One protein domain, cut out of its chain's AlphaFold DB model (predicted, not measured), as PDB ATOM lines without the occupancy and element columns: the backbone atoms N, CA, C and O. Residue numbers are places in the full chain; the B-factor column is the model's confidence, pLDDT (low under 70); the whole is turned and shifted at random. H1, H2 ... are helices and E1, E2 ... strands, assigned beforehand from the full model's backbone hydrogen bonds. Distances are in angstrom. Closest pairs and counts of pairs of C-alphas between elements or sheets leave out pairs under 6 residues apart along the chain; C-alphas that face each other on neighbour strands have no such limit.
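Overview. This is residues 3 to 178 of the 179 residues of an uncharacterized protein of Microvirga sp. 17 mud 1-3 (UniProt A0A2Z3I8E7). A two-stranded ribbon, E1 and E2, and the long helix H5 join two helical lobes at opposite ends of a rod-shaped model. One lobe is a crossed cluster of H2, H3 and H4; in the other, H7 crosses the far part of H5, H6 folds back along H5, and H1 packs on H7. The printed part has 176 residues, with seven named helices and two named strands in the order E1 H1 E2 H2 H3 H4 H5 H6 H7; the sheet, order E1 - E2, is antiparallel and the class is mostly helix. The whole is loose, with a radius of gyration of the C-alphas of 21.3 A and spans of 68 by 33 by 26 A.

Arrangement. Start at E1, residues 13 to 21, and look across to its antiparallel neighbour E2, residues 44 to 53: N 14 and O 52 are 2.8 A apart, and N 48 and O 18 are 2.9 A apart, both within hydrogen-bond range. Between them in the chain is H1, residues 25 to 34. Next find H2, residues 54 to 66, H3, residues 77 to 82, and H4, residues 97 to 106. H2 and H3 only just touch, with 3 pairs of C-alphas within 8 A, the closest those of Cys 56 and Leu 80 at 6.3 A; only residues 56 to 59 of H2 take part. H2 touches H4 with residues 59 to 63 alone, about perpendicular at 82 degrees, with the C-alphas of Leu 63 and Phe 97 closest at 6.3 A. H3 and H4 form a helical hairpin and touch at a steep tilt of 43 degrees, opposite ways, the C-alphas of Asp 79 and Trp 103 closest at 6.5 A. Go on to H5, residues 108 to 135; its closest C-alpha to E2 is that of Phe 117, 6.0 A from that of Ile 44. H5 and H6, residues 142 to 153, form a helical hairpin and touch at a shallow tilt of 16 degrees, opposite ways, the C-alphas of Leu 127 and Ile 148 closest at 6.4 A; residues 123 to 131 and 148 to 152 alone take part. H7, residues 163 to 176, touches residues 121 to 129 of H5, about perpendicular at 78 degrees, the C-alphas of Thr 125 and Gly 173 closest at 4.0 A. With residues 165 to 168 alone, H7 only just touches H1, with 3 pairs of C-alphas within 8 A, those of Phe 30 and Ala 165 closest at 6.8 A. Every O i to N i+4 pair is within hydrogen-bond range in H1, H3, H4, H6 and H7, against 7 of 9 in H2 and 23 of 24 in H5.

Along the chain. Find C-alpha 13 at (53.296, 63.377, 38.080); from there E1 runs 25.4 A, and E2 runs 24.7 A. H5 runs 41.5 A from C-alpha 108 at (28.179, 58.004, 39.187). H7, 20.1 A long, ends at C-alpha 176 at (43.766, 39.581, 40.173).

Size, cuts and confidence. The two C-alphas farthest apart, those of Gly 7 and Gln 142, are 69.2 A apart. The printed part has no cut, and the link from H3 to H4, residues 83 to 96, is long. Mean pLDDT of the printed part is 91.6, and residue 9 is under 70.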
ATOM      1  N   LEU A   3      53.626  77.888  39.758       70.50
ATOM      2  CA  LEU A   3      54.712  78.848  39.854       70.50
ATOM      3  C   LEU A   3      55.221  78.810  41.297       70.50
ATOM      4  O   LEU A   3      54.455  79.008  42.238       70.50
ATOM      5  N   SER A   4      56.492  78.480  41.486       70.38
ATOM      6  CA  SER A   4      57.119  78.560  42.806       70.38
ATOM      7  C   SER A   4      57.342  80.019  43.212       70.38
ATOM      8  O   SER A   4      57.411  80.904  42.360       70.38
ATOM      9  N   ASN A   5      57.573  80.265  44.504       70.50
ATOM     10  CA  ASN A   5      57.939  81.592  45.023       70.50
ATOM     11  C   ASN A   5      59.252  82.146  44.424       70.50
ATOM     12  O   ASN A   5      59.583  83.304  44.642       70.50
ATOM     13  N   GLN A   6      59.998  81.329  43.671       77.44
ATOM     14  CA  GLN A   6      61.196  81.722  42.922       77.44
ATOM     15  C   GLN A   6      60.911  82.013  41.435       77.44
ATOM     16  O   GLN A   6      61.844  82.105  40.642       77.44
ATOM     17  N   GLY A   7      59.641  82.085  41.018       71.75
ATOM     18  CA  GLY A   7      59.254  82.353  39.627       71.75
ATOM     19  C   GLY A   7      59.506  81.192  38.656       71.75
ATOM     20  O   GLY A   7      59.428  81.376  37.447       71.75
ATOM     21  N   LYS A   8      59.806  79.987  39.162       70.50
ATOM     22  CA  LYS A   8      60.009  78.785  38.338       70.50
ATOM     23  C   LYS A   8      58.736  77.958  38.267       70.50
ATOM     24  O   LYS A   8      58.165  77.637  39.313       70.50
ATOM     25  N   TRP A   9      58.345  77.576  37.056       66.06
ATOM     26  CA  TRP A   9      57.287  76.600  36.820       66.06
ATOM     27  C   TRP A   9      57.763  75.199  37.197       66.06
ATOM     28  O   TRP A   9      58.832  74.766  36.772       66.06
ATOM     29  N   PHE A  10      56.966  74.486  37.987       70.50
ATOM     30  CA  PHE A  10      57.194  73.078  38.286       70.50
ATOM     31  C   PHE A  10      55.917  72.262  38.065       70.50
ATOM     32  O   PHE A  10      54.794  72.731  38.284       70.50
ATOM     33  N   GLY A  11      56.104  71.033  37.592       71.31
ATOM     34  CA  GLY A  11      55.058  70.035  37.403       71.31
ATOM     35  C   GLY A  11      55.315  68.828  38.296       71.31
ATOM     36  O   GLY A  11      56.452  68.553  38.677       71.31
ATOM     37  N   GLN A  12      54.253  68.110  38.638       83.06
ATOM     38  CA  GLN A  12      54.340  66.817  39.315       83.06
ATOM     39  C   GLN A  12      53.618  65.769  38.480       83.06
ATOM     40  O   GLN A  12      52.698  66.092  37.733       83.06
ATOM     41  N   ILE A  13      54.031  64.517  38.618       87.50
ATOM     42  CA  ILE A  13      53.296  63.377  38.080       87.50
ATOM     43  C   ILE A  13      52.454  62.807  39.220       87.50
ATOM     44  O   ILE A  13      52.965  62.608  40.323       87.50
ATOM     45  N   ARG A  14      51.168  62.571  38.966       88.56
ATOM     46  CA  ARG A  14      50.207  62.036  39.933       88.56
ATOM     47  C   ARG A  14      49.702  60.671  39.500       88.56
ATOM     48  O   ARG A  14      49.670  60.363  38.311       88.56
ATOM     49  N   ASP A  15      49.305  59.883  40.487       93.00
ATOM     50  CA  ASP A  15      48.579  58.643  40.264       93.00
ATOM     51  C   ASP A  15      47.119  58.926  39.925       93.00
ATOM     52  O   ASP A  15      46.480  59.791  40.525       93.00
ATOM     53  N   HIS A  16      46.604  58.183  38.955       93.88
ATOM     54  CA  HIS A  16      45.216  58.226  38.536       93.88
ATOM     55  C   HIS A  16      44.713  56.806  38.308       93.88
ATOM     56  O   HIS A  16      45.343  56.021  37.597       93.88
ATOM     57  N   GLN A  17      43.591  56.472  38.936       93.56
ATOM     58  CA  GLN A  17      42.994  55.150  38.821       93.56
ATOM     59  C   GLN A  17      42.118  55.090  37.569       93.56
ATOM     60  O   GLN A  17      41.282  55.958  37.366       93.56
ATOM     61  N   VAL A  18      42.302  54.056  36.754       94.44
ATOM     62  CA  VAL A  18      41.526  53.770  35.542       94.44
ATOM     63  C   VAL A  18      40.785  52.455  35.730       94.44
ATOM     64  O   VAL A  18      41.354  51.478  36.233       94.44
ATOM     65  N   PHE A  19      39.529  52.427  35.296       94.75
ATOM     66  CA  PHE A  19      38.677  51.246  35.334       94.75
ATOM     67  C   PHE A  19      38.504  50.660  33.940       94.75
ATOM     68  O   PHE A  19      38.231  51.371  32.975       94.75
ATOM     69  N   TYR A  20      38.652  49.343  33.844       94.38
ATOM     70  CA  TYR A  20      38.378  48.593  32.630       94.38
ATOM     71  C   TYR A  20      37.189  47.676  32.866       94.38
ATOM     72  O   TYR A  20      37.151  46.933  33.853       94.38
ATOM     73  N   LEU A  21      36.240  47.719  31.933       96.19
ATOM     74  CA  LEU A  21      35.095  46.818  31.927       96.19
ATOM     75  C   LEU A  21      35.554  45.364  31.824       96.19
ATOM     76  O   LEU A  21      36.484  45.052  31.076       96.19
ATOM     77  N   GLU A  22      34.870  44.493  32.555       96.75
ATOM     78  CA  GLU A  22      34.946  43.057  32.339       96.75
ATOM     79  C   GLU A  22      34.396  42.739  30.946       96.75
ATOM     80  O   GLU A  22      33.376  43.281  30.519       96.75
ATOM     81  N   ARG A  23      35.117  41.891  30.214       96.06
ATOM     82  CA  ARG A  23      34.768  41.489  28.845       96.06
ATOM     83  C   ARG A  23      34.628  39.982  28.705       96.06
ATOM     84  O   ARG A  23      34.117  39.535  27.682       96.06
ATOM     85  N   ASP A  24      35.079  39.208  29.689       96.19
ATOM     86  CA  ASP A  24      34.883  37.767  29.695       96.19
ATOM     87  C   ASP A  24      33.421  37.442  30.064       96.19
ATOM     88  O   ASP A  24      33.000  37.693  31.200       96.19
ATOM     89  N   PRO A  25      32.628  36.864  29.139       96.19
ATOM     90  CA  PRO A  25      31.235  36.521  29.408       96.19
ATOM     91  C   PRO A  25      31.083  35.493  30.536       96.19
ATOM     92  O   PRO A  25      30.057  35.488  31.218       96.19
ATOM     93  N   VAL A  26      32.085  34.634  30.768       95.38
ATOM     94  CA  VAL A  26      32.064  33.666  31.872       95.38
ATOM     95  C   VAL A  26      32.187  34.394  33.206       95.38
ATOM     96  O   VAL A  26      31.383  34.145  34.108       95.38
ATOM     97  N   SER A  27      33.131  35.332  33.314       95.81
ATOM     98  CA  SER A  27      33.289  36.165  34.508       95.81
ATOM     99  C   SER A  27      32.066  37.038  34.753       95.81
ATOM    100  O   SER A  27      31.565  37.053  35.874       95.81
ATOM    101  N   ILE A  28      31.505  37.679  33.721       96.50
ATOM    102  CA  ILE A  28      30.251  38.446  33.841       96.50
ATOM    103  C   ILE A  28      29.128  37.561  34.390       96.50
ATOM    104  O   ILE A  28      28.468  37.933  35.360       96.50
ATOM    105  N   ARG A  29      28.939  36.362  33.826       95.44
ATOM    106  CA  ARG A  29      27.904  35.424  34.278       95.44
ATOM    107  C   ARG A  29      28.076  35.056  35.750       95.44
ATOM    108  O   ARG A  29      27.098  35.087  36.490       95.44
ATOM    109  N   PHE A  30      29.288  34.708  36.182       95.75
ATOM    110  CA  PHE A  30      29.531  34.367  37.584       95.75
ATOM    111  C   PHE A  30      29.393  35.574  38.511       95.75
ATOM    112  O   PHE A  30      28.846  35.422  39.600       95.75
ATOM    113  N   ARG A  31      29.798  36.775  38.079       95.00
ATOM    114  CA  ARG A  31      29.582  38.013  38.839       95.00
ATOM    115  C   ARG A  31      28.096  38.273  39.079       95.00
ATOM    116  O   ARG A  31      27.710  38.478  40.222       95.00
ATOM    117  N   LEU A  32      27.267  38.182  38.041       94.44
ATOM    118  CA  LEU A  32      25.816  38.363  38.164       94.44
ATOM    119  C   LEU A  32      25.155  37.258  39.001       94.44
ATOM    120  O   LEU A  32      24.212  37.516  39.742       94.44
ATOM    121  N   LEU A  33      25.656  36.024  38.900       93.38
ATOM    122  CA  LEU A  33      25.128  34.878  39.641       93.38
ATOM    123  C   LEU A  33      25.452  34.932  41.141       93.38
ATOM    124  O   LEU A  33      24.618  34.540  41.960       93.38
ATOM    125  N   LEU A  34      26.677  35.330  41.491       93.50
ATOM    126  CA  LEU A  34      27.196  35.283  42.862       93.50
ATOM    127  C   LEU A  34      26.951  36.574  43.640       93.50
ATOM    128  O   LEU A  34      26.925  36.529  44.865       93.50
ATOM    129  N   TYR A  35      26.752  37.692  42.939       92.69
ATOM    130  CA  TYR A  35      26.530  39.002  43.541       92.69
ATOM    131  C   TYR A  35      25.281  39.682  42.959       92.69
ATOM    132  O   TYR A  35      25.389  40.744  42.348       92.69
ATOM    133  N   PRO A  36      24.072  39.120  43.141       90.31
ATOM    134  CA  PRO A  36      22.842  39.721  42.615       90.31
ATOM    135  C   PRO A  36      22.517  41.107  43.206       90.31
ATOM    136  O   PRO A  36      21.654  41.801  42.680       90.31
ATOM    137  N   TRP A  37      23.182  41.507  44.296       90.62
ATOM    138  CA  TRP A  37      23.074  42.839  44.908       90.62
ATOM    139  C   TRP A  37      24.127  43.840  44.407       90.62
ATOM    140  O   TRP A  37      24.033  45.024  44.727       90.62
ATOM    141  N   HIS A  38      25.146  43.398  43.659       91.38
ATOM    142  CA  HIS A  38      26.086  44.314  43.009       91.38
ATOM    143  C   HIS A  38      25.415  44.986  41.800       91.38
ATOM    144  O   HIS A  38      24.493  44.415  41.214       91.38
ATOM    145  N   PRO A  39      25.874  46.183  41.386       86.88
ATOM    146  CA  PRO A  39      25.413  46.799  40.149       86.88
ATOM    147  C   PRO A  39      25.578  45.848  38.959       86.88
ATOM    148  O   PRO A  39      26.631  45.230  38.793       86.88
ATOM    149  N   SER A  40      24.547  45.749  38.117       84.31
ATOM    150  CA  SER A  40      24.601  44.922  36.909       84.31
ATOM    151  C   SER A  40      25.485  45.533  35.825       84.31
ATOM    152  O   SER A  40      26.091  44.788  35.062       84.31
ATOM    153  N   GLU A  41      25.586  46.866  35.772       88.50
ATOM    154  CA  GLU A  41      26.479  47.613  34.883       88.50
ATOM    155  C   GLU A  41      26.905  48.955  35.519       88.50
ATOM    156  O   GLU A  41      26.101  49.580  36.216       88.50
ATOM    157  N   PRO A  42      28.134  49.440  35.261       94.81
ATOM    158  CA  PRO A  42      29.232  48.723  34.614       94.81
ATOM    159  C   PRO A  42      29.816  47.628  35.525       94.81
ATOM    160  O   PRO A  42      29.889  47.796  36.737       94.81
ATOM    161  N   ILE A  43      30.300  46.524  34.949       96.88
ATOM    162  CA  ILE A  43      31.077  45.513  35.688       96.88
ATOM    163  C   ILE A  43      32.556  45.781  35.435       96.88
ATOM    164  O   ILE A  43      33.026  45.664  34.305       96.88
ATOM    165  N   ILE A  44      33.305  46.140  36.475       97.12
ATOM    166  CA  ILE A  44      34.754  46.352  36.378       97.12
ATOM    167  C   ILE A  44      35.462  44.997  36.472       97.12
ATOM    168  O   ILE A  44      35.249  44.249  37.423       97.12
ATOM    169  N   GLY A  45      36.327  44.696  35.501       95.56
ATOM    170  CA  GLY A  45      37.157  43.483  35.484       95.56
ATOM    171  C   GLY A  45      38.606  43.730  35.910       95.56
ATOM    172  O   GLY A  45      39.330  42.796  36.279       95.56
ATOM    173  N   LYS A  46      39.052  44.993  35.850       93.88
ATOM    174  CA  LYS A  46      40.398  45.418  36.246       93.88
ATOM    175  C   LYS A  46      40.433  46.897  36.618       93.88
ATOM    176  O   LYS A  46      39.873  47.742  35.922       93.88
ATOM    177  N   THR A  47      41.214  47.213  37.646       93.12
ATOM    178  CA  THR A  47      41.669  48.574  37.947       93.12
ATOM    179  C   THR A  47      43.148  48.708  37.596       93.12
ATOM    180  O   THR A  47      43.915  47.769  37.803       93.12
ATOM    181  N   GLN A  48      43.576  49.866  37.107       92.38
ATOM    182  CA  GLN A  48      44.991  50.166  36.890       92.38
ATOM    183  C   GLN A  48      45.305  51.568  37.384       92.38
ATOM    184  O   GLN A  48      44.562  52.501  37.099       92.38
ATOM    185  N   THR A  49      46.436  51.734  38.056       93.69
ATOM    186  CA  THR A  49      46.969  53.065  38.342       93.69
ATOM    187  C   THR A  49      47.893  53.486  37.210       93.69
ATOM    188  O   THR A  49      48.858  52.791  36.890       93.69
ATOM    189  N   ILE A  50      47.596  54.626  36.594       93.75
ATOM    190  CA  ILE A  50      48.451  55.265  35.598       93.75
ATOM    191  C   ILE A  50      49.018  56.571  36.148       93.75
ATOM    192  O   ILE A  50      48.523  57.131  37.125       93.75
ATOM    193  N   LYS A  51      50.047  57.074  35.475       92.88
ATOM    194  CA  LYS A  51      50.680  58.349  35.784       92.88
ATOM    195  C   LYS A  51      50.126  59.439  34.865       92.88
ATOM    196  O   LYS A  51      50.206  59.306  33.646       92.88
ATOM    197  N   ILE A  52      49.600  60.518  35.442       90.75
ATOM    198  CA  ILE A  52      49.141  61.712  34.714       90.75
ATOM    199  C   ILE A  52      49.897  62.955  35.186       90.75
ATOM    200  O   ILE A  52      50.453  62.977  36.284       90.75
ATOM    201  N   CYS A  53      49.943  64.003  34.366       88.88
ATOM    202  CA  CYS A  53      50.561  65.259  34.786       88.88
ATOM    203  C   CYS A  53      49.711  65.967  35.854       88.88
ATOM    204  O   CYS A  53      48.515  65.711  36.011       88.88
ATOM    205  N   SER A  54      50.332  66.894  36.584       85.50
ATOM    206  CA  SER A  54      49.676  67.663  37.641       85.50
ATOM    207  C   SER A  54      48.469  68.448  37.151       85.50
ATOM    208  O   SER A  54      47.538  68.604  37.922       85.50
ATOM    209  N   ASP A  55      48.484  68.925  35.903       84.25
ATOM    210  CA  ASP A  55      47.374  69.699  35.344       84.25
ATOM    211  C   ASP A  55      46.150  68.820  35.085       84.25
ATOM    212  O   ASP A  55      45.062  69.144  35.547       84.25
ATOM    213  N   CYS A  56      46.336  67.649  34.463       87.81
ATOM    214  CA  CYS A  56      45.259  66.669  34.321       87.81
ATOM    215  C   CYS A  56      44.730  66.221  35.689       87.81
ATOM    216  O   CYS A  56      43.527  66.082  35.880       87.81
ATOM    217  N   GLY A  57      45.625  66.021  36.662       85.75
ATOM    218  CA  GLY A  57      45.233  65.666  38.024       85.75
ATOM    219  C   GLY A  57      44.576  66.808  38.801       85.75
ATOM    220  O   GLY A  57      43.903  66.543  39.795       85.75
ATOM    221  N   ASP A  58      44.773  68.064  38.390       89.06
ATOM    222  CA  ASP A  58      44.155  69.221  39.035       89.06
ATOM    223  C   ASP A  58      42.662  69.319  38.687       89.06
ATOM    224  O   ASP A  58      41.908  69.794  39.533       89.06
ATOM    225  N   VAL A  59      42.214  68.799  37.531       92.88
ATOM    226  CA  VAL A  59      40.792  68.770  37.120       92.88
ATOM    227  C   VAL A  59      39.913  68.166  38.212       92.88
ATOM    228  O   VAL A  59      39.018  68.842  38.714       92.88
ATOM    229  N   SER A  60      40.200  66.936  38.653       92.00
ATOM    230  CA  SER A  60      39.407  66.272  39.695       92.00
ATOM    231  C   SER A  60      39.484  67.012  41.034       92.00
ATOM    232  O   SER A  60      38.458  67.244  41.669       92.00
ATOM    233  N   SER A  61      40.679  67.436  41.466       90.38
ATOM    234  CA  SER A  61      40.826  68.120  42.761       90.38
ATOM    235  C   SER A  61      40.151  69.495  42.796       90.38
ATOM    236  O   SER A  61      39.544  69.865  43.801       90.38
ATOM    237  N   GLU A  62      40.222  70.255  41.703       93.19
ATOM    238  CA  GLU A  62      39.585  71.567  41.604       93.19
ATOM    239  C   GLU A  62      38.075  71.437  41.408       93.19
ATOM    240  O   GLU A  62      37.336  72.249  41.967       93.19
ATOM    241  N   LEU A  63      37.607  70.412  40.684       94.94
ATOM    242  CA  LEU A  63      36.183  70.102  40.589       94.94
ATOM    243  C   LEU A  63      35.614  69.787  41.975       94.94
ATOM    244  O   LEU A  63      34.656  70.438  42.372       94.94
ATOM    245  N   GLN A  64      36.249  68.900  42.753       93.69
ATOM    246  CA  GLN A  64      35.817  68.589  44.124       93.69
ATOM    247  C   GLN A  64      35.750  69.846  45.001       93.69
ATOM    248  O   GLN A  64      34.804  70.034  45.763       93.69
ATOM    249  N   ARG A  65      36.750  70.731  44.886       93.44
ATOM    250  CA  ARG A  65      36.806  71.982  45.653       93.44
ATOM    251  C   ARG A  65      35.682  72.952  45.275       93.44
ATOM    252  O   ARG A  65      35.200  73.681  46.137       93.44
ATOM    253  N   ARG A  66      35.299  73.010  43.995       94.44
ATOM    254  CA  ARG A  66      34.254  73.917  43.480       94.44
ATOM    255  C   ARG A  66      32.842  73.346  43.602       94.44
ATOM    256  O   ARG A  66      31.897  74.120  43.710       94.44
ATOM    257  N   ARG A  67      32.709  72.024  43.548       93.75
ATOM    258  CA  ARG A  67      31.451  71.271  43.529       93.75
ATOM    259  C   ARG A  67      31.476  70.166  44.591       93.75
ATOM    260  O   ARG A  67      31.471  68.982  44.254       93.75
ATOM    261  N   PRO A  68      31.527  70.533  45.886       92.19
ATOM    262  CA  PRO A  68      31.532  69.556  46.974       92.19
ATOM    263  C   PRO A  68      30.234  68.733  47.037       92.19
ATOM    264  O   PRO A  68      30.221  67.664  47.635       92.19
ATOM    265  N   ASP A  69      29.163  69.214  46.398       94.19
ATOM    266  CA  ASP A  69      27.876  68.535  46.259       94.19
ATOM    267  C   ASP A  69      27.940  67.246  45.425       94.19
ATOM    268  O   ASP A  69      27.066  66.397  45.572       94.19
ATOM    269  N   LEU A  70      28.966  67.071  44.583       90.69
ATOM    270  CA  LEU A  70      29.110  65.882  43.734       90.69
ATOM    271  C   LEU A  70      29.524  64.617  44.504       90.69
ATOM    272  O   LEU A  70      29.461  63.531  43.937       90.69
ATOM    273  N   GLY A  71      29.930  64.734  45.774       91.00
ATOM    274  CA  GLY A  71      30.405  63.588  46.552       91.00
ATOM    275  C   GLY A  71      31.668  62.958  45.955       91.00
ATOM    276  O   GLY A  71      32.523  63.672  45.429       91.00
ATOM    277  N   GLU A  72      31.802  61.634  46.073       91.88
ATOM    278  CA  GLU A  72      32.851  60.862  45.394       91.88
ATOM    279  C   GLU A  72      32.467  60.638  43.924       91.88
ATOM    280  O   GLU A  72      31.341  60.248  43.621       91.88
ATOM    281  N   PHE A  73      33.406  60.867  43.005       93.88
ATOM    282  CA  PHE A  73      33.183  60.706  41.568       93.88
ATOM    283  C   PHE A  73      34.425  60.172  40.852       93.88
ATOM    284  O   PHE A  73      35.544  60.203  41.370       93.88
ATOM    285  N   HIS A  74      34.223  59.698  39.625       93.88
ATOM    286  CA  HIS A  74      35.284  59.221  38.747       93.88
ATOM    287  C   HIS A  74      35.260  59.977  37.416       93.88
ATOM    288  O   HIS A  74      34.199  60.199  36.836       93.88
ATOM    289  N   LEU A  75      36.440  60.349  36.924       95.38
ATOM    290  CA  LEU A  75      36.645  60.854  35.569       95.38
ATOM    291  C   LEU A  75      37.651  59.932  34.890       95.38
ATOM    292  O   LEU A  75      38.732  59.710  35.435       95.38
ATOM    293  N   SER A  76      37.303  59.409  33.720       94.50
ATOM    294  CA  SER A  76      38.235  58.667  32.879       94.50
ATOM    295  C   SER A  76      39.288  59.606  32.282       94.50
ATOM    296  O   SER A  76      39.152  60.830  32.290       94.50
ATOM    297  N   VAL A  77      40.346  59.046  31.692       93.38
ATOM    298  CA  VAL A  77      41.357  59.849  30.982       93.38
ATOM    299  C   VAL A  77      40.739  60.632  29.820       93.38
ATOM    300  O   VAL A  77      41.189  61.734  29.514       93.38
ATOM    301  N   GLN A  78      39.734  60.063  29.159       93.38
ATOM    302  CA  GLN A  78      38.999  60.709  28.079       93.38
ATOM    303  C   GLN A  78      38.182  61.886  28.611       93.38
ATOM    304  O   GLN A  78      38.264  62.962  28.028       93.38
ATOM    305  N   ASP A  79      37.513  61.722  29.753       95.25
ATOM    306  CA  ASP A  79      36.746  62.800  30.391       95.25
ATOM    307  C   ASP A  79      37.681  63.931  30.823       95.25
ATOM    308  O   ASP A  79      37.438  65.094  30.521       95.25
ATOM    309  N   LEU A  80      38.817  63.590  31.449       93.75
ATOM    310  CA  LEU A  80      39.844  64.566  31.809       93.75
ATOM    311  C   LEU A  80      40.326  65.345  30.585       93.75
ATOM    312  O   LEU A  80      40.483  66.553  30.675       93.75
ATOM    313  N   LYS A  81      40.559  64.676  29.450       91.38
ATOM    314  CA  LYS A  81      40.967  65.342  28.205       91.38
ATOM    315  C   LYS A  81      39.876  66.245  27.640       91.38
ATOM    316  O   LYS A  81      40.220  67.292  27.112       91.38
ATOM    317  N   ALA A  82      38.612  65.841  27.734       92.94
ATOM    318  CA  ALA A  82      37.486  66.633  27.250       92.94
ATOM    319  C   ALA A  82      37.329  67.935  28.052       92.94
ATOM    320  O   ALA A  82      37.136  68.992  27.474       92.94
ATOM    321  N   CYS A  83      37.559  67.883  29.368       92.94
ATOM    322  CA  CYS A  83      37.439  69.044  30.256       92.94
ATOM    323  C   CYS A  83      38.574  70.076  30.118       92.94
ATOM    324  O   CYS A  83      38.567  71.092  30.817       92.94
ATOM    325  N   ILE A  84      39.600  69.784  29.320       90.44
ATOM    326  CA  ILE A  84      40.806  70.598  29.193       90.44
ATOM    327  C   ILE A  84      40.689  71.459  27.938       90.44
ATOM    328  O   ILE A  84      40.586  70.938  26.829       90.44
ATOM    329  N   GLY A  85      40.752  72.777  28.130       85.06
ATOM    330  CA  GLY A  85      40.795  73.750  27.043       85.06
ATOM    331  C   GLY A  85      42.163  73.824  26.357       85.06
ATOM    332  O   GLY A  85      42.953  72.875  26.342       85.06
ATOM    333  N   GLU A  86      42.472  74.985  25.781       84.25
ATOM    334  CA  GLU A  86      43.741  75.198  25.088       84.25
ATOM    335  C   GLU A  86      44.945  75.079  26.043       84.25
ATOM    336  O   GLU A  86      44.976  75.645  27.139       84.25
ATOM    337  N   ILE A  87      45.971  74.337  25.615       82.62
ATOM    338  CA  ILE A  87      47.205  74.153  26.384       82.62
ATOM    339  C   ILE A  87      48.241  75.167  25.903       82.62
ATOM    340  O   ILE A  87      48.922  74.948  24.899       82.62
ATOM    341  N   LEU A  88      48.392  76.263  26.647       82.38
ATOM    342  CA  LEU A  88      49.365  77.314  26.350       82.38
ATOM    343  C   LEU A  88      50.660  77.173  27.178       82.38
ATOM    344  O   LEU A  88      50.612  76.816  28.362       82.38
ATOM    345  N   PRO A  89      51.842  77.487  26.603       78.38
ATOM    346  CA  PRO A  89      53.105  77.460  27.336       78.38
ATOM    347  C   PRO A  89      53.097  78.407  28.538       78.38
ATOM    348  O   PRO A  89      52.703  79.565  28.417       78.38
ATOM    349  N   ASN A  90      53.622  77.946  29.677       77.06
ATOM    350  CA  ASN A  90      53.765  78.747  30.900       77.06
ATOM    351  C   ASN A  90      52.446  79.357  31.409       77.06
ATOM    352  O   ASN A  90      52.455  80.435  32.003       77.06
ATOM    353  N   GLN A  91      51.313  78.692  31.179       79.69
ATOM    354  CA  GLN A  91      50.015  79.122  31.689       79.69
ATOM    355  C   GLN A  91      49.334  78.000  32.465       79.69
ATOM    356  O   GLN A  91      49.618  76.815  32.272       79.69
ATOM    357  N   LYS A  92      48.455  78.384  33.397       80.56
ATOM    358  CA  LYS A  92      47.586  77.418  34.063       80.56
ATOM    359  C   LYS A  92      46.540  76.960  33.055       80.56
ATOM    360  O   LYS A  92      45.980  77.783  32.342       80.56
ATOM    361  N   LEU A  93      46.293  75.660  33.043       84.19
ATOM    362  CA  LEU A  93      45.301  75.052  32.181       84.19
ATOM    363  C   LEU A  93      43.907  75.648  32.435       84.19
ATOM    364  O   LEU A  93      43.485  75.767  33.594       84.19
ATOM    365  N   GLU A  94      43.201  75.992  31.363       89.31
ATOM    366  CA  GLU A  94      41.777  76.297  31.434       89.31
ATOM    367  C   GLU A  94      40.989  74.986  31.537       89.31
ATOM    368  O   GLU A  94      41.245  74.034  30.799       89.31
ATOM    369  N   ILE A  95      40.075  74.924  32.506       91.88
ATOM    370  CA  ILE A  95      39.287  73.728  32.812       91.88
ATOM    371  C   ILE A  95      37.812  74.093  32.688       91.88
ATOM    372  O   ILE A  95      37.341  74.988  33.402       91.88
ATOM    373  N   ASP A  96      37.083  73.367  31.845       94.62
ATOM    374  CA  ASP A  96      35.627  73.447  31.789       94.62
ATOM    375  C   ASP A  96      35.025  72.647  32.953       94.62
ATOM    376  O   ASP A  96      34.873  71.423  32.924       94.62
ATOM    377  N   PHE A  97      34.693  73.357  34.030       94.12
ATOM    378  CA  PHE A  97      34.087  72.749  35.215       94.12
ATOM    379  C   PHE A  97      32.619  72.349  35.017       94.12
ATOM    380  O   PHE A  97      32.111  71.551  35.806       94.12
ATOM    381  N   SER A  98      31.932  72.896  34.011       94.81
ATOM    382  CA  SER A  98      30.563  72.496  33.683       94.81
ATOM    383  C   SER A  98      30.568  71.141  32.979       94.81
ATOM    384  O   SER A  98      29.814  70.239  33.353       94.81
ATOM    385  N   GLU A  99      31.469  70.968  32.013       95.88
ATOM    386  CA  GLU A  99      31.690  69.687  31.349       95.88
ATOM    387  C   GLU A  99      32.198  68.631  32.342       95.88
ATOM    388  O   GLU A  99      31.633  67.541  32.426       95.88
ATOM    389  N   ALA A 100      33.168  68.977  33.195       96.06
ATOM    390  CA  ALA A 100      33.681  68.057  34.210       96.06
ATOM    391  C   ALA A 100      32.600  67.591  35.199       96.06
ATOM    392  O   ALA A 100      32.564  66.418  35.570       96.06
ATOM    393  N   ALA A 101      31.691  68.484  35.606       96.69
ATOM    394  CA  ALA A 101      30.558  68.117  36.452       96.69
ATOM    395  C   ALA A 101      29.570  67.189  35.727       96.69
ATOM    396  O   ALA A 101      29.048  66.261  36.344       96.69
ATOM    397  N   THR A 102      29.344  67.409  34.429       97.12
ATOM    398  CA  THR A 102      28.483  66.552  33.600       97.12
ATOM    399  C   THR A 102      29.046  65.135  33.526       97.12
ATOM    400  O   THR A 102      28.326  64.172  33.793       97.12
ATOM    401  N   TRP A 103      30.349  64.997  33.263       97.12
ATOM    402  CA  TRP A 103      31.019  63.696  33.252       97.12
ATOM    403  C   TRP A 103      31.023  63.025  34.625       97.12
ATOM    404  O   TRP A 103      30.724  61.839  34.722       97.12
ATOM    405  N   ALA A 104      31.285  63.773  35.699       95.81
ATOM    406  CA  ALA A 104      31.251  63.236  37.059       95.81
ATOM    407  C   ALA A 104      29.875  62.644  37.415       95.81
ATOM    408  O   ALA A 104      29.802  61.557  37.986       95.81
ATOM    409  N   GLN A 105      28.790  63.324  37.033       95.38
ATOM    410  CA  GLN A 105      27.424  62.841  37.243       95.38
ATOM    411  C   GLN A 105      27.102  61.626  36.368       95.38
ATOM    412  O   GLN A 105      26.571  60.636  36.871       95.38
ATOM    413  N   ALA A 106      27.460  61.670  35.081       94.81
ATOM    414  CA  ALA A 106      27.278  60.543  34.168       94.81
ATOM    415  C   ALA A 106      28.040  59.292  34.640       94.81
ATOM    416  O   ALA A 106      27.572  58.167  34.461       94.81
ATOM    417  N   ASN A 107      29.179  59.492  35.305       94.94
ATOM    418  CA  ASN A 107      30.021  58.424  35.816       94.94
ATOM    419  C   ASN A 107      29.664  57.947  37.231       94.94
ATOM    420  O   ASN A 107      30.361  57.076  37.753       94.94
ATOM    421  N   ALA A 108      28.592  58.445  37.852       92.25
ATOM    422  CA  ALA A 108      28.179  58.004  39.187       92.25
ATOM    423  C   ALA A 108      28.082  56.462  39.340       92.25
ATOM    424  O   ALA A 108      28.563  55.947  40.354       92.25
ATOM    425  N   PRO A 109      27.586  55.685  38.346       94.06
ATOM    426  CA  PRO A 109      27.553  54.220  38.442       94.06
ATOM    427  C   PRO A 109      28.928  53.557  38.626       94.06
ATOM    428  O   PRO A 109      29.019  52.474  39.204       94.06
ATOM    429  N   TRP A 110      30.017  54.197  38.181       94.88
ATOM    430  CA  TRP A 110      31.369  53.648  38.321       94.88
ATOM    431  C   TRP A 110      31.845  53.577  39.771       94.88
ATOM    432  O   TRP A 110      32.684  52.732  40.079       94.88
ATOM    433  N   ILE A 111      31.322  54.422  40.666       93.81
ATOM    434  CA  ILE A 111      31.695  54.395  42.086       93.81
ATOM    435  C   ILE A 111      31.167  53.127  42.751       93.81
ATOM    436  O   ILE A 111      31.952  52.358  43.306       93.81
ATOM    437  N   ALA A 112      29.878  52.832  42.582       93.56
ATOM    438  CA  ALA A 112      29.288  51.592  43.081       93.56
ATOM    439  C   ALA A 112      29.931  50.352  42.426       93.56
ATOM    440  O   ALA A 112      30.226  49.360  43.093       93.56
ATOM    441  N   ALA A 113      30.223  50.414  41.121       96.06
ATOM    442  CA  ALA A 113      30.918  49.338  40.414       96.06
ATOM    443  C   ALA A 113      32.341  49.091  40.946       96.06
ATOM    444  O   ALA A 113      32.799  47.947  41.006       96.06
ATOM    445  N   ARG A 114      33.055  50.153  41.344       95.44
ATOM    446  CA  ARG A 114      34.383  50.060  41.965       95.44
ATOM    447  C   ARG A 114      34.306  49.364  43.312       95.44
ATOM    448  O   ARG A 114      35.117  48.476  43.556       95.44
ATOM    449  N   GLU A 115      33.362  49.735  44.168       94.44
ATOM    450  CA  GLU A 115      33.174  49.080  45.468       94.44
ATOM    451  C   GLU A 115      32.875  47.588  45.289       94.44
ATOM    452  O   GLU A 115      33.592  46.742  45.829       94.44
ATOM    453  N   ALA A 116      31.930  47.264  44.403       95.75
ATOM    454  CA  ALA A 116      31.612  45.894  44.018       95.75
ATOM    455  C   ALA A 116      32.841  45.127  43.494       95.75
ATOM    456  O   ALA A 116      33.037  43.941  43.786       95.75
ATOM    457  N   PHE A 117      33.702  45.770  42.700       96.44
ATOM    458  CA  PHE A 117      34.954  45.165  42.248       96.44
ATOM    459  C   PHE A 117      35.932  44.917  43.398       96.44
ATOM    460  O   PHE A 117      36.497  43.828  43.464       96.44
ATOM    461  N   LEU A 118      36.122  45.883  44.299       94.88
ATOM    462  CA  LEU A 118      37.050  45.764  45.426       94.88
ATOM    463  C   LEU A 118      36.634  44.652  46.393       94.88
ATOM    464  O   LEU A 118      37.485  43.868  46.812       94.88
ATOM    465  N   GLU A 119      35.343  44.534  46.701       95.31
ATOM    466  CA  GLU A 119      34.809  43.445  47.527       95.31
ATOM    467  C   GLU A 119      35.082  42.076  46.907       95.31
ATOM    468  O   GLU A 119      35.587  41.162  47.566       95.31
ATOM    469  N   HIS A 120      34.797  41.949  45.613       96.06
ATOM    470  CA  HIS A 120      35.055  40.726  44.875       96.06
ATOM    471  C   HIS A 120      36.549  40.393  44.813       96.06
ATOM    472  O   HIS A 120      36.928  39.258  45.099       96.06
ATOM    473  N   ALA A 121      37.399  41.367  44.480       95.81
ATOM    474  CA  ALA A 121      38.844  41.190  44.401       95.81
ATOM    475  C   ALA A 121      39.433  40.776  45.756       95.81
ATOM    476  O   ALA A 121      40.297  39.897  45.816       95.81
ATOM    477  N   ALA A 122      38.943  41.367  46.848       95.62
ATOM    478  CA  ALA A 122      39.338  41.000  48.200       95.62
ATOM    479  C   ALA A 122      38.946  39.553  48.532       95.62
ATOM    480  O   ALA A 122      39.773  38.803  49.058       95.62
ATOM    481  N   LEU A 123      37.716  39.139  48.200       96.38
ATOM    482  CA  LEU A 123      37.264  37.768  48.432       96.38
ATOM    483  C   LEU A 123      38.083  36.765  47.615       96.38
ATOM    484  O   LEU A 123      38.678  35.856  48.191       96.38
ATOM    485  N   THR A 124      38.152  36.928  46.295       97.19
ATOM    486  CA  THR A 124      38.822  35.965  45.408       97.19
ATOM    487  C   THR A 124      40.304  35.829  45.733       97.19
ATOM    488  O   THR A 124      40.820  34.714  45.832       97.19
ATOM    489  N   THR A 125      40.984  36.946  46.007       96.50
ATOM    490  CA  THR A 125      42.384  36.945  46.447       96.50
ATOM    491  C   THR A 125      42.550  36.231  47.787       96.50
ATOM    492  O   THR A 125      43.470  35.423  47.931       96.50
ATOM    493  N   LYS A 126      41.646  36.453  48.756       96.19
ATOM    494  CA  LYS A 126      41.657  35.744  50.049       96.19
ATOM    495  C   LYS A 126      41.498  34.236  49.847       96.19
ATOM    496  O   LYS A 126      42.299  33.485  50.399       96.19
ATOM    497  N   LEU A 127      40.518  33.793  49.058       96.38
ATOM    498  CA  LEU A 127      40.269  32.368  48.805       96.38
ATOM    499  C   LEU A 127      41.470  31.704  48.120       96.38
ATOM    500  O   LEU A 127      41.965  30.683  48.600       96.38
ATOM    501  N   ASN A 128      42.009  32.324  47.065       96.31
ATOM    502  CA  ASN A 128      43.200  31.825  46.377       96.31
ATOM    503  C   ASN A 128      44.425  31.761  47.311       96.31
ATOM    504  O   ASN A 128      45.149  30.767  47.312       96.31
ATOM    505  N   ALA A 129      44.639  32.782  48.149       95.56
ATOM    506  CA  ALA A 129      45.737  32.793  49.115       95.56
ATOM    507  C   ALA A 129      45.585  31.696  50.181       95.56
ATOM    508  O   ALA A 129      46.571  31.049  50.538       95.56
ATOM    509  N   LYS A 130      44.361  31.453  50.675       95.75
ATOM    510  CA  LYS A 130      44.085  30.364  51.622       95.75
ATOM    511  C   LYS A 130      44.332  28.994  51.000       95.75
ATOM    512  O   LYS A 130      45.045  28.200  51.611       95.75
ATOM    513  N   ARG A 131      43.836  28.762  49.780       96.06
ATOM    514  CA  ARG A 131      44.109  27.537  49.016       96.06
ATOM    515  C   ARG A 131      45.615  27.305  48.877       96.06
ATOM    516  O   ARG A 131      46.124  26.281  49.321       96.06
ATOM    517  N   ALA A 132      46.333  28.295  48.341       95.44
ATOM    518  CA  ALA A 132      47.768  28.193  48.088       95.44
ATOM    519  C   ALA A 132      48.581  27.938  49.371       95.44
ATOM    520  O   ALA A 132      49.533  27.161  49.351       95.44
ATOM    521  N   ALA A 133      48.208  28.557  50.496       95.75
ATOM    522  CA  ALA A 133      48.897  28.362  51.772       95.75
ATOM    523  C   ALA A 133      48.749  26.934  52.330       95.75
ATOM    524  O   ALA A 133      49.669  26.442  52.988       95.75
ATOM    525  N   ILE A 134      47.612  26.274  52.085       96.50
ATOM    526  CA  ILE A 134      47.398  24.876  52.482       96.50
ATOM    527  C   ILE A 134      48.166  23.945  51.543       96.50
ATOM    528  O   ILE A 134      48.934  23.111  52.022       96.50
ATOM    529  N   GLU A 135      48.038  24.153  50.228       95.69
ATOM    530  CA  GLU A 135      48.707  23.355  49.187       95.69
ATOM    531  C   GLU A 135      50.235  23.348  49.325       95.69
ATOM    532  O   GLU A 135      50.881  22.343  49.042       95.69
ATOM    533  N   GLN A 136      50.824  24.442  49.822       96.38
ATOM    534  CA  GLN A 136      52.257  24.512  50.131       96.38
ATOM    535  C   GLN A 136      52.704  23.534  51.229       96.38
ATOM    536  O   GLN A 136      53.892  23.232  51.326       96.38
ATOM    537  N   ARG A 137      51.786  23.075  52.086       96.12
ATOM    538  CA  ARG A 137      52.083  22.219  53.247       96.12
ATOM    539  C   ARG A 137      51.624  20.784  53.038       96.12
ATOM    540  O   ARG A 137      52.282  19.866  53.519       96.12
ATOM    541  N   ARG A 138      50.480  20.595  52.376       96.44
ATOM    542  CA  ARG A 138      49.883  19.286  52.094       96.44
ATOM    543  C   ARG A 138      48.848  19.375  50.968       96.44
ATOM    544  O   ARG A 138      48.306  20.453  50.739       96.44
ATOM    545  N   PRO A 139      48.509  18.250  50.313       96.06
ATOM    546  CA  PRO A 139      47.345  18.190  49.434       96.06
ATOM    547  C   PRO A 139      46.060  18.637  50.151       96.06
ATOM    548  O   PRO A 139      45.892  18.379  51.350       96.06
ATOM    549  N   LEU A 140      45.164  19.296  49.409       94.62
ATOM    550  CA  LEU A 140      43.841  19.696  49.895       94.62
ATOM    551  C   LEU A 140      42.968  18.460  50.128       94.62
ATOM    552  O   LEU A 140      42.838  17.611  49.246       94.62
ATOM    553  N   GLY A 141      42.369  18.382  51.312       94.81
ATOM    554  CA  GLY A 141      41.315  17.429  51.644       94.81
ATOM    555  C   GLY A 141      39.932  18.068  51.532       94.81
ATOM    556  O   GLY A 141      39.807  19.276  51.333       94.81
ATOM    557  N   GLN A 142      38.883  17.260  51.695       93.56
ATOM    558  CA  GLN A 142      37.500  17.746  51.657       93.56
ATOM    559  C   GLN A 142      37.237  18.827  52.718       93.56
ATOM    560  O   GLN A 142      36.657  19.854  52.400       93.56
ATOM    561  N   GLU A 143      37.756  18.655  53.937       94.94
ATOM    562  CA  GLU A 143      37.593  19.633  55.024       94.94
ATOM    563  C   GLU A 143      38.181  21.016  54.685       94.94
ATOM    564  O   GLU A 143      37.652  22.041  55.112       94.94
ATOM    565  N   ASP A 144      39.255  21.076  53.885       95.19
ATOM    566  CA  ASP A 144      39.816  22.355  53.435       95.19
ATOM    567  C   ASP A 144      38.905  23.038  52.424       95.19
ATOM    568  O   ASP A 144      38.771  24.259  52.438       95.19
ATOM    569  N   TRP A 145      38.297  22.252  51.534       93.19
ATOM    570  CA  TRP A 145      37.337  22.756  50.565       93.19
ATOM    571  C   TRP A 145      36.079  23.273  51.253       93.19
ATOM    572  O   TRP A 145      35.656  24.387  50.951       93.19
ATOM    573  N   ASP A 146      35.553  22.530  52.225       93.56
ATOM    574  CA  ASP A 146      34.398  22.942  53.026       93.56
ATOM    575  C   ASP A 146      34.697  24.242  53.790       93.56
ATOM    576  O   ASP A 146      33.888  25.170  53.806       93.56
ATOM    577  N   TRP A 147      35.905  24.366  54.347       94.12
ATOM    578  CA  TRP A 147      36.349  25.604  54.984       94.12
ATOM    579  C   TRP A 147      36.508  26.767  53.991       94.12
ATOM    580  O   TRP A 147      36.110  27.893  54.278       94.12
ATOM    581  N   ILE A 148      37.070  26.539  52.801       94.00
ATOM    582  CA  ILE A 148      37.177  27.584  51.770       94.00
ATOM    583  C   ILE A 148      35.780  28.043  51.319       94.00
ATOM    584  O   ILE A 148      35.584  29.242  51.111       94.00
ATOM    585  N   VAL A 149      34.815  27.127  51.201       94.25
ATOM    586  CA  VAL A 149      33.412  27.460  50.915       94.25
ATOM    587  C   VAL A 149      32.828  28.323  52.030       94.25
ATOM    588  O   VAL A 149      32.278  29.385  51.731       94.25
ATOM    589  N   SER A 150      33.033  27.956  53.299       94.25
ATOM    590  CA  SER A 150      32.506  28.734  54.426       94.25
ATOM    591  C   SER A 150      33.035  30.174  54.437       94.25
ATOM    592  O   SER A 150      32.297  31.104  54.750       94.25
ATOM    593  N   LEU A 151      34.288  30.401  54.018       94.38
ATOM    594  CA  LEU A 151      34.856  31.752  53.888       94.38
ATOM    595  C   LEU A 151      34.164  32.615  52.819       94.38
ATOM    596  O   LEU A 151      34.212  33.845  52.916       94.38
ATOM    597  N   ALA A 152      33.603  32.001  51.775       94.12
ATOM    598  CA  ALA A 152      32.819  32.701  50.761       94.12
ATOM    599  C   ALA A 152      31.403  32.998  51.273       94.12
ATOM    600  O   ALA A 152      30.903  34.108  51.093       94.12
ATOM    601  N   GLU A 153      30.799  32.047  51.982       92.81
ATOM    602  CA  GLU A 153      29.465  32.185  52.573       92.81
ATOM    603  C   GLU A 153      29.420  33.226  53.701       92.81
ATOM    604  O   GLU A 153      28.445  33.962  53.807       92.81
ATOM    605  N   GLU A 154      30.511  33.402  54.457       92.38
ATOM    606  CA  GLU A 154      30.715  34.532  55.386       92.38
ATOM    607  C   GLU A 154      30.598  35.916  54.711       92.38
ATOM    608  O   GLU A 154      30.503  36.938  55.391       92.38
ATOM    609  N   ARG A 155      30.671  35.970  53.375       90.62
ATOM    610  CA  ARG A 155      30.513  37.175  52.547       90.62
ATOM    611  C   ARG A 155      29.248  37.129  51.694       90.62
ATOM    612  O   ARG A 155      29.205  37.761  50.642       90.62
ATOM    613  N   ASP A 156      28.264  36.343  52.126       91.12
ATOM    614  CA  ASP A 156      26.982  36.117  51.459       91.12
ATOM    615  C   ASP A 156      27.091  35.486  50.058       91.12
ATOM    616  O   ASP A 156      26.095  35.364  49.340       91.12
ATOM    617  N   VAL A 157      28.276  35.003  49.662       92.50
ATOM    618  CA  VAL A 157      28.489  34.338  48.372       92.50
ATOM    619  C   VAL A 157      28.097  32.870  48.478       92.50
ATOM    620  O   VAL A 157      28.843  32.042  48.996       92.50
ATOM    621  N   ARG A 158      26.915  32.542  47.953       90.06
ATOM    622  CA  ARG A 158      26.356  31.183  47.998       90.06
ATOM    623  C   ARG A 158      26.970  30.280  46.929       90.06
ATOM    624  O   ARG A 158      26.751  30.487  45.731       90.06
ATOM    625  N   LEU A 159      27.684  29.248  47.378       90.25
ATOM    626  CA  LEU A 159      28.359  28.260  46.527       90.25
ATOM    627  C   LEU A 159      27.716  26.868  46.562       90.25
ATOM    628  O   LEU A 159      28.178  25.972  45.857       90.25
ATOM    629  N   GLU A 160      26.650  26.682  47.344       83.06
ATOM    630  CA  GLU A 160      25.941  25.406  47.465       83.06
ATOM    631  C   GLU A 160      25.566  24.834  46.084       83.06
ATOM    632  O   GLU A 160      24.893  25.480  45.277       83.06
ATOM    633  N   GLY A 161      26.052  23.619  45.804       81.50
ATOM    634  CA  GLY A 161      25.827  22.916  44.538       81.50
ATOM    635  C   GLY A 161      26.541  23.509  43.314       81.50
ATOM    636  O   GLY A 161      26.182  23.147  42.197       81.50
ATOM    637  N   ARG A 162      27.518  24.412  43.499       88.94
ATOM    638  CA  ARG A 162      28.198  25.157  42.417       88.94
ATOM    639  C   ARG A 162      29.731  25.041  42.492       88.94
ATOM    640  O   ARG A 162      30.417  26.055  42.674       88.94
ATOM    641  N   PRO A 163      30.309  23.833  42.366       90.19
ATOM    642  CA  PRO A 163      31.763  23.643  42.423       90.19
ATOM    643  C   PRO A 163      32.524  24.462  41.364       90.19
ATOM    644  O   PRO A 163      33.620  24.957  41.624       90.19
ATOM    645  N   GLU A 164      31.924  24.687  40.195       94.44
ATOM    646  CA  GLU A 164      32.485  25.503  39.118       94.44
ATOM    647  C   GLU A 164      32.605  26.989  39.488       94.44
ATOM    648  O   GLU A 164      33.517  27.672  39.019       94.44
ATOM    649  N   ALA A 165      31.718  27.494  40.351       95.00
ATOM    650  CA  ALA A 165      31.770  28.872  40.828       95.00
ATOM    651  C   ALA A 165      32.917  29.067  41.827       95.00
ATOM    652  O   ALA A 165      33.616  30.081  41.776       95.00
ATOM    653  N   LEU A 166      33.152  28.077  42.693       95.00
ATOM    654  CA  LEU A 166      34.299  28.073  43.598       95.00
ATOM    655  C   LEU A 166      35.620  28.023  42.824       95.00
ATOM    656  O   LEU A 166      36.534  28.805  43.096       95.00
ATOM    657  N   GLU A 167      35.715  27.134  41.836       95.06
ATOM    658  CA  GLU A 167      36.897  27.044  40.983       95.06
ATOM    659  C   GLU A 167      37.150  28.365  40.241       95.06
ATOM    660  O   GLU A 167      38.291  28.842  40.191       95.06
ATOM    661  N   TRP A 168      36.091  28.990  39.716       97.25
ATOM    662  CA  TRP A 168      36.180  30.306  39.096       97.25
ATOM    663  C   TRP A 168      36.692  31.369  40.078       97.25
ATOM    664  O   TRP A 168      37.674  32.032  39.753       97.25
ATOM    665  N   LEU A 169      36.133  31.485  41.291       97.25
ATOM    666  CA  LEU A 169      36.580  32.459  42.304       97.25
ATOM    667  C   LEU A 169      38.076  32.322  42.627       97.25
ATOM    668  O   LEU A 169      38.780  33.316  42.807       97.25
ATOM    669  N   ILE A 170      38.576  31.092  42.693       96.25
ATOM    670  CA  ILE A 170      39.986  30.816  42.980       96.25
ATOM    671  C   ILE A 170      40.883  31.226  41.807       96.25
ATOM    672  O   ILE A 170      41.892  31.909  42.009       96.25
ATOM    673  N   ARG A 171      40.522  30.835  40.576       95.88
ATOM    674  CA  ARG A 171      41.254  31.239  39.360       95.88
ATOM    675  C   ARG A 171      41.243  32.755  39.188       95.88
ATOM    676  O   ARG A 171      42.252  33.348  38.814       95.88
ATOM    677  N   GLU A 172      40.126  33.378  39.523       96.19
ATOM    678  CA  GLU A 172      39.950  34.819  39.480       96.19
ATOM    679  C   GLU A 172      40.852  35.525  40.497       96.19
ATOM    680  O   GLU A 172      41.543  36.485  40.161       96.19
ATOM    681  N   GLY A 173      40.975  34.976  41.707       95.81
ATOM    682  CA  GLY A 173      41.924  35.464  42.707       95.81
ATOM    683  C   GLY A 173      43.367  35.393  42.216       95.81
ATOM    684  O   GLY A 173      44.147  36.324  42.423       95.81
ATOM    685  N   GLN A 174      43.728  34.324  41.503       94.12
ATOM    686  CA  GLN A 174      45.042  34.195  40.873       94.12
ATOM    687  C   GLN A 174      45.261  35.229  39.756       94.12
ATOM    688  O   GLN A 174      46.363  35.772  39.649       94.12
ATOM    689  N   ARG A 175      44.239  35.514  38.935       94.12
ATOM    690  CA  ARG A 175      44.288  36.546  37.888       94.12
ATOM    691  C   ARG A 175      44.508  37.931  38.494       94.12
ATOM    692  O   ARG A 175      45.392  38.654  38.042       94.12
ATOM    693  N   LEU A 176      43.739  38.269  39.527       92.38
ATOM    694  CA  LEU A 176      43.766  39.581  40.173       92.38
ATOM    695  C   LEU A 176      45.012  39.800  41.040       92.38
ATOM    696  O   LEU A 176      45.493  40.920  41.118       92.38
ATOM    697  N   SER A 177      45.601  38.744  41.608       85.94
ATOM    698  CA  SER A 177      46.858  38.849  42.374       85.94
ATOM    699  C   SER A 177      48.093  39.143  41.508       85.94
ATOM    700  O   SER A 177      49.154  39.459  42.039       85.94
ATOM    701  N   ARG A 178      47.998  38.959  40.183       72.75
ATOM    702  CA  ARG A 178      49.096  39.173  39.222       72.75
ATOM    703  C   ARG A 178      49.013  40.518  38.489       72.75
ATOM    704  O   ARG A 178      49.926  40.821  37.722       72.75
TER     705      ARG A 178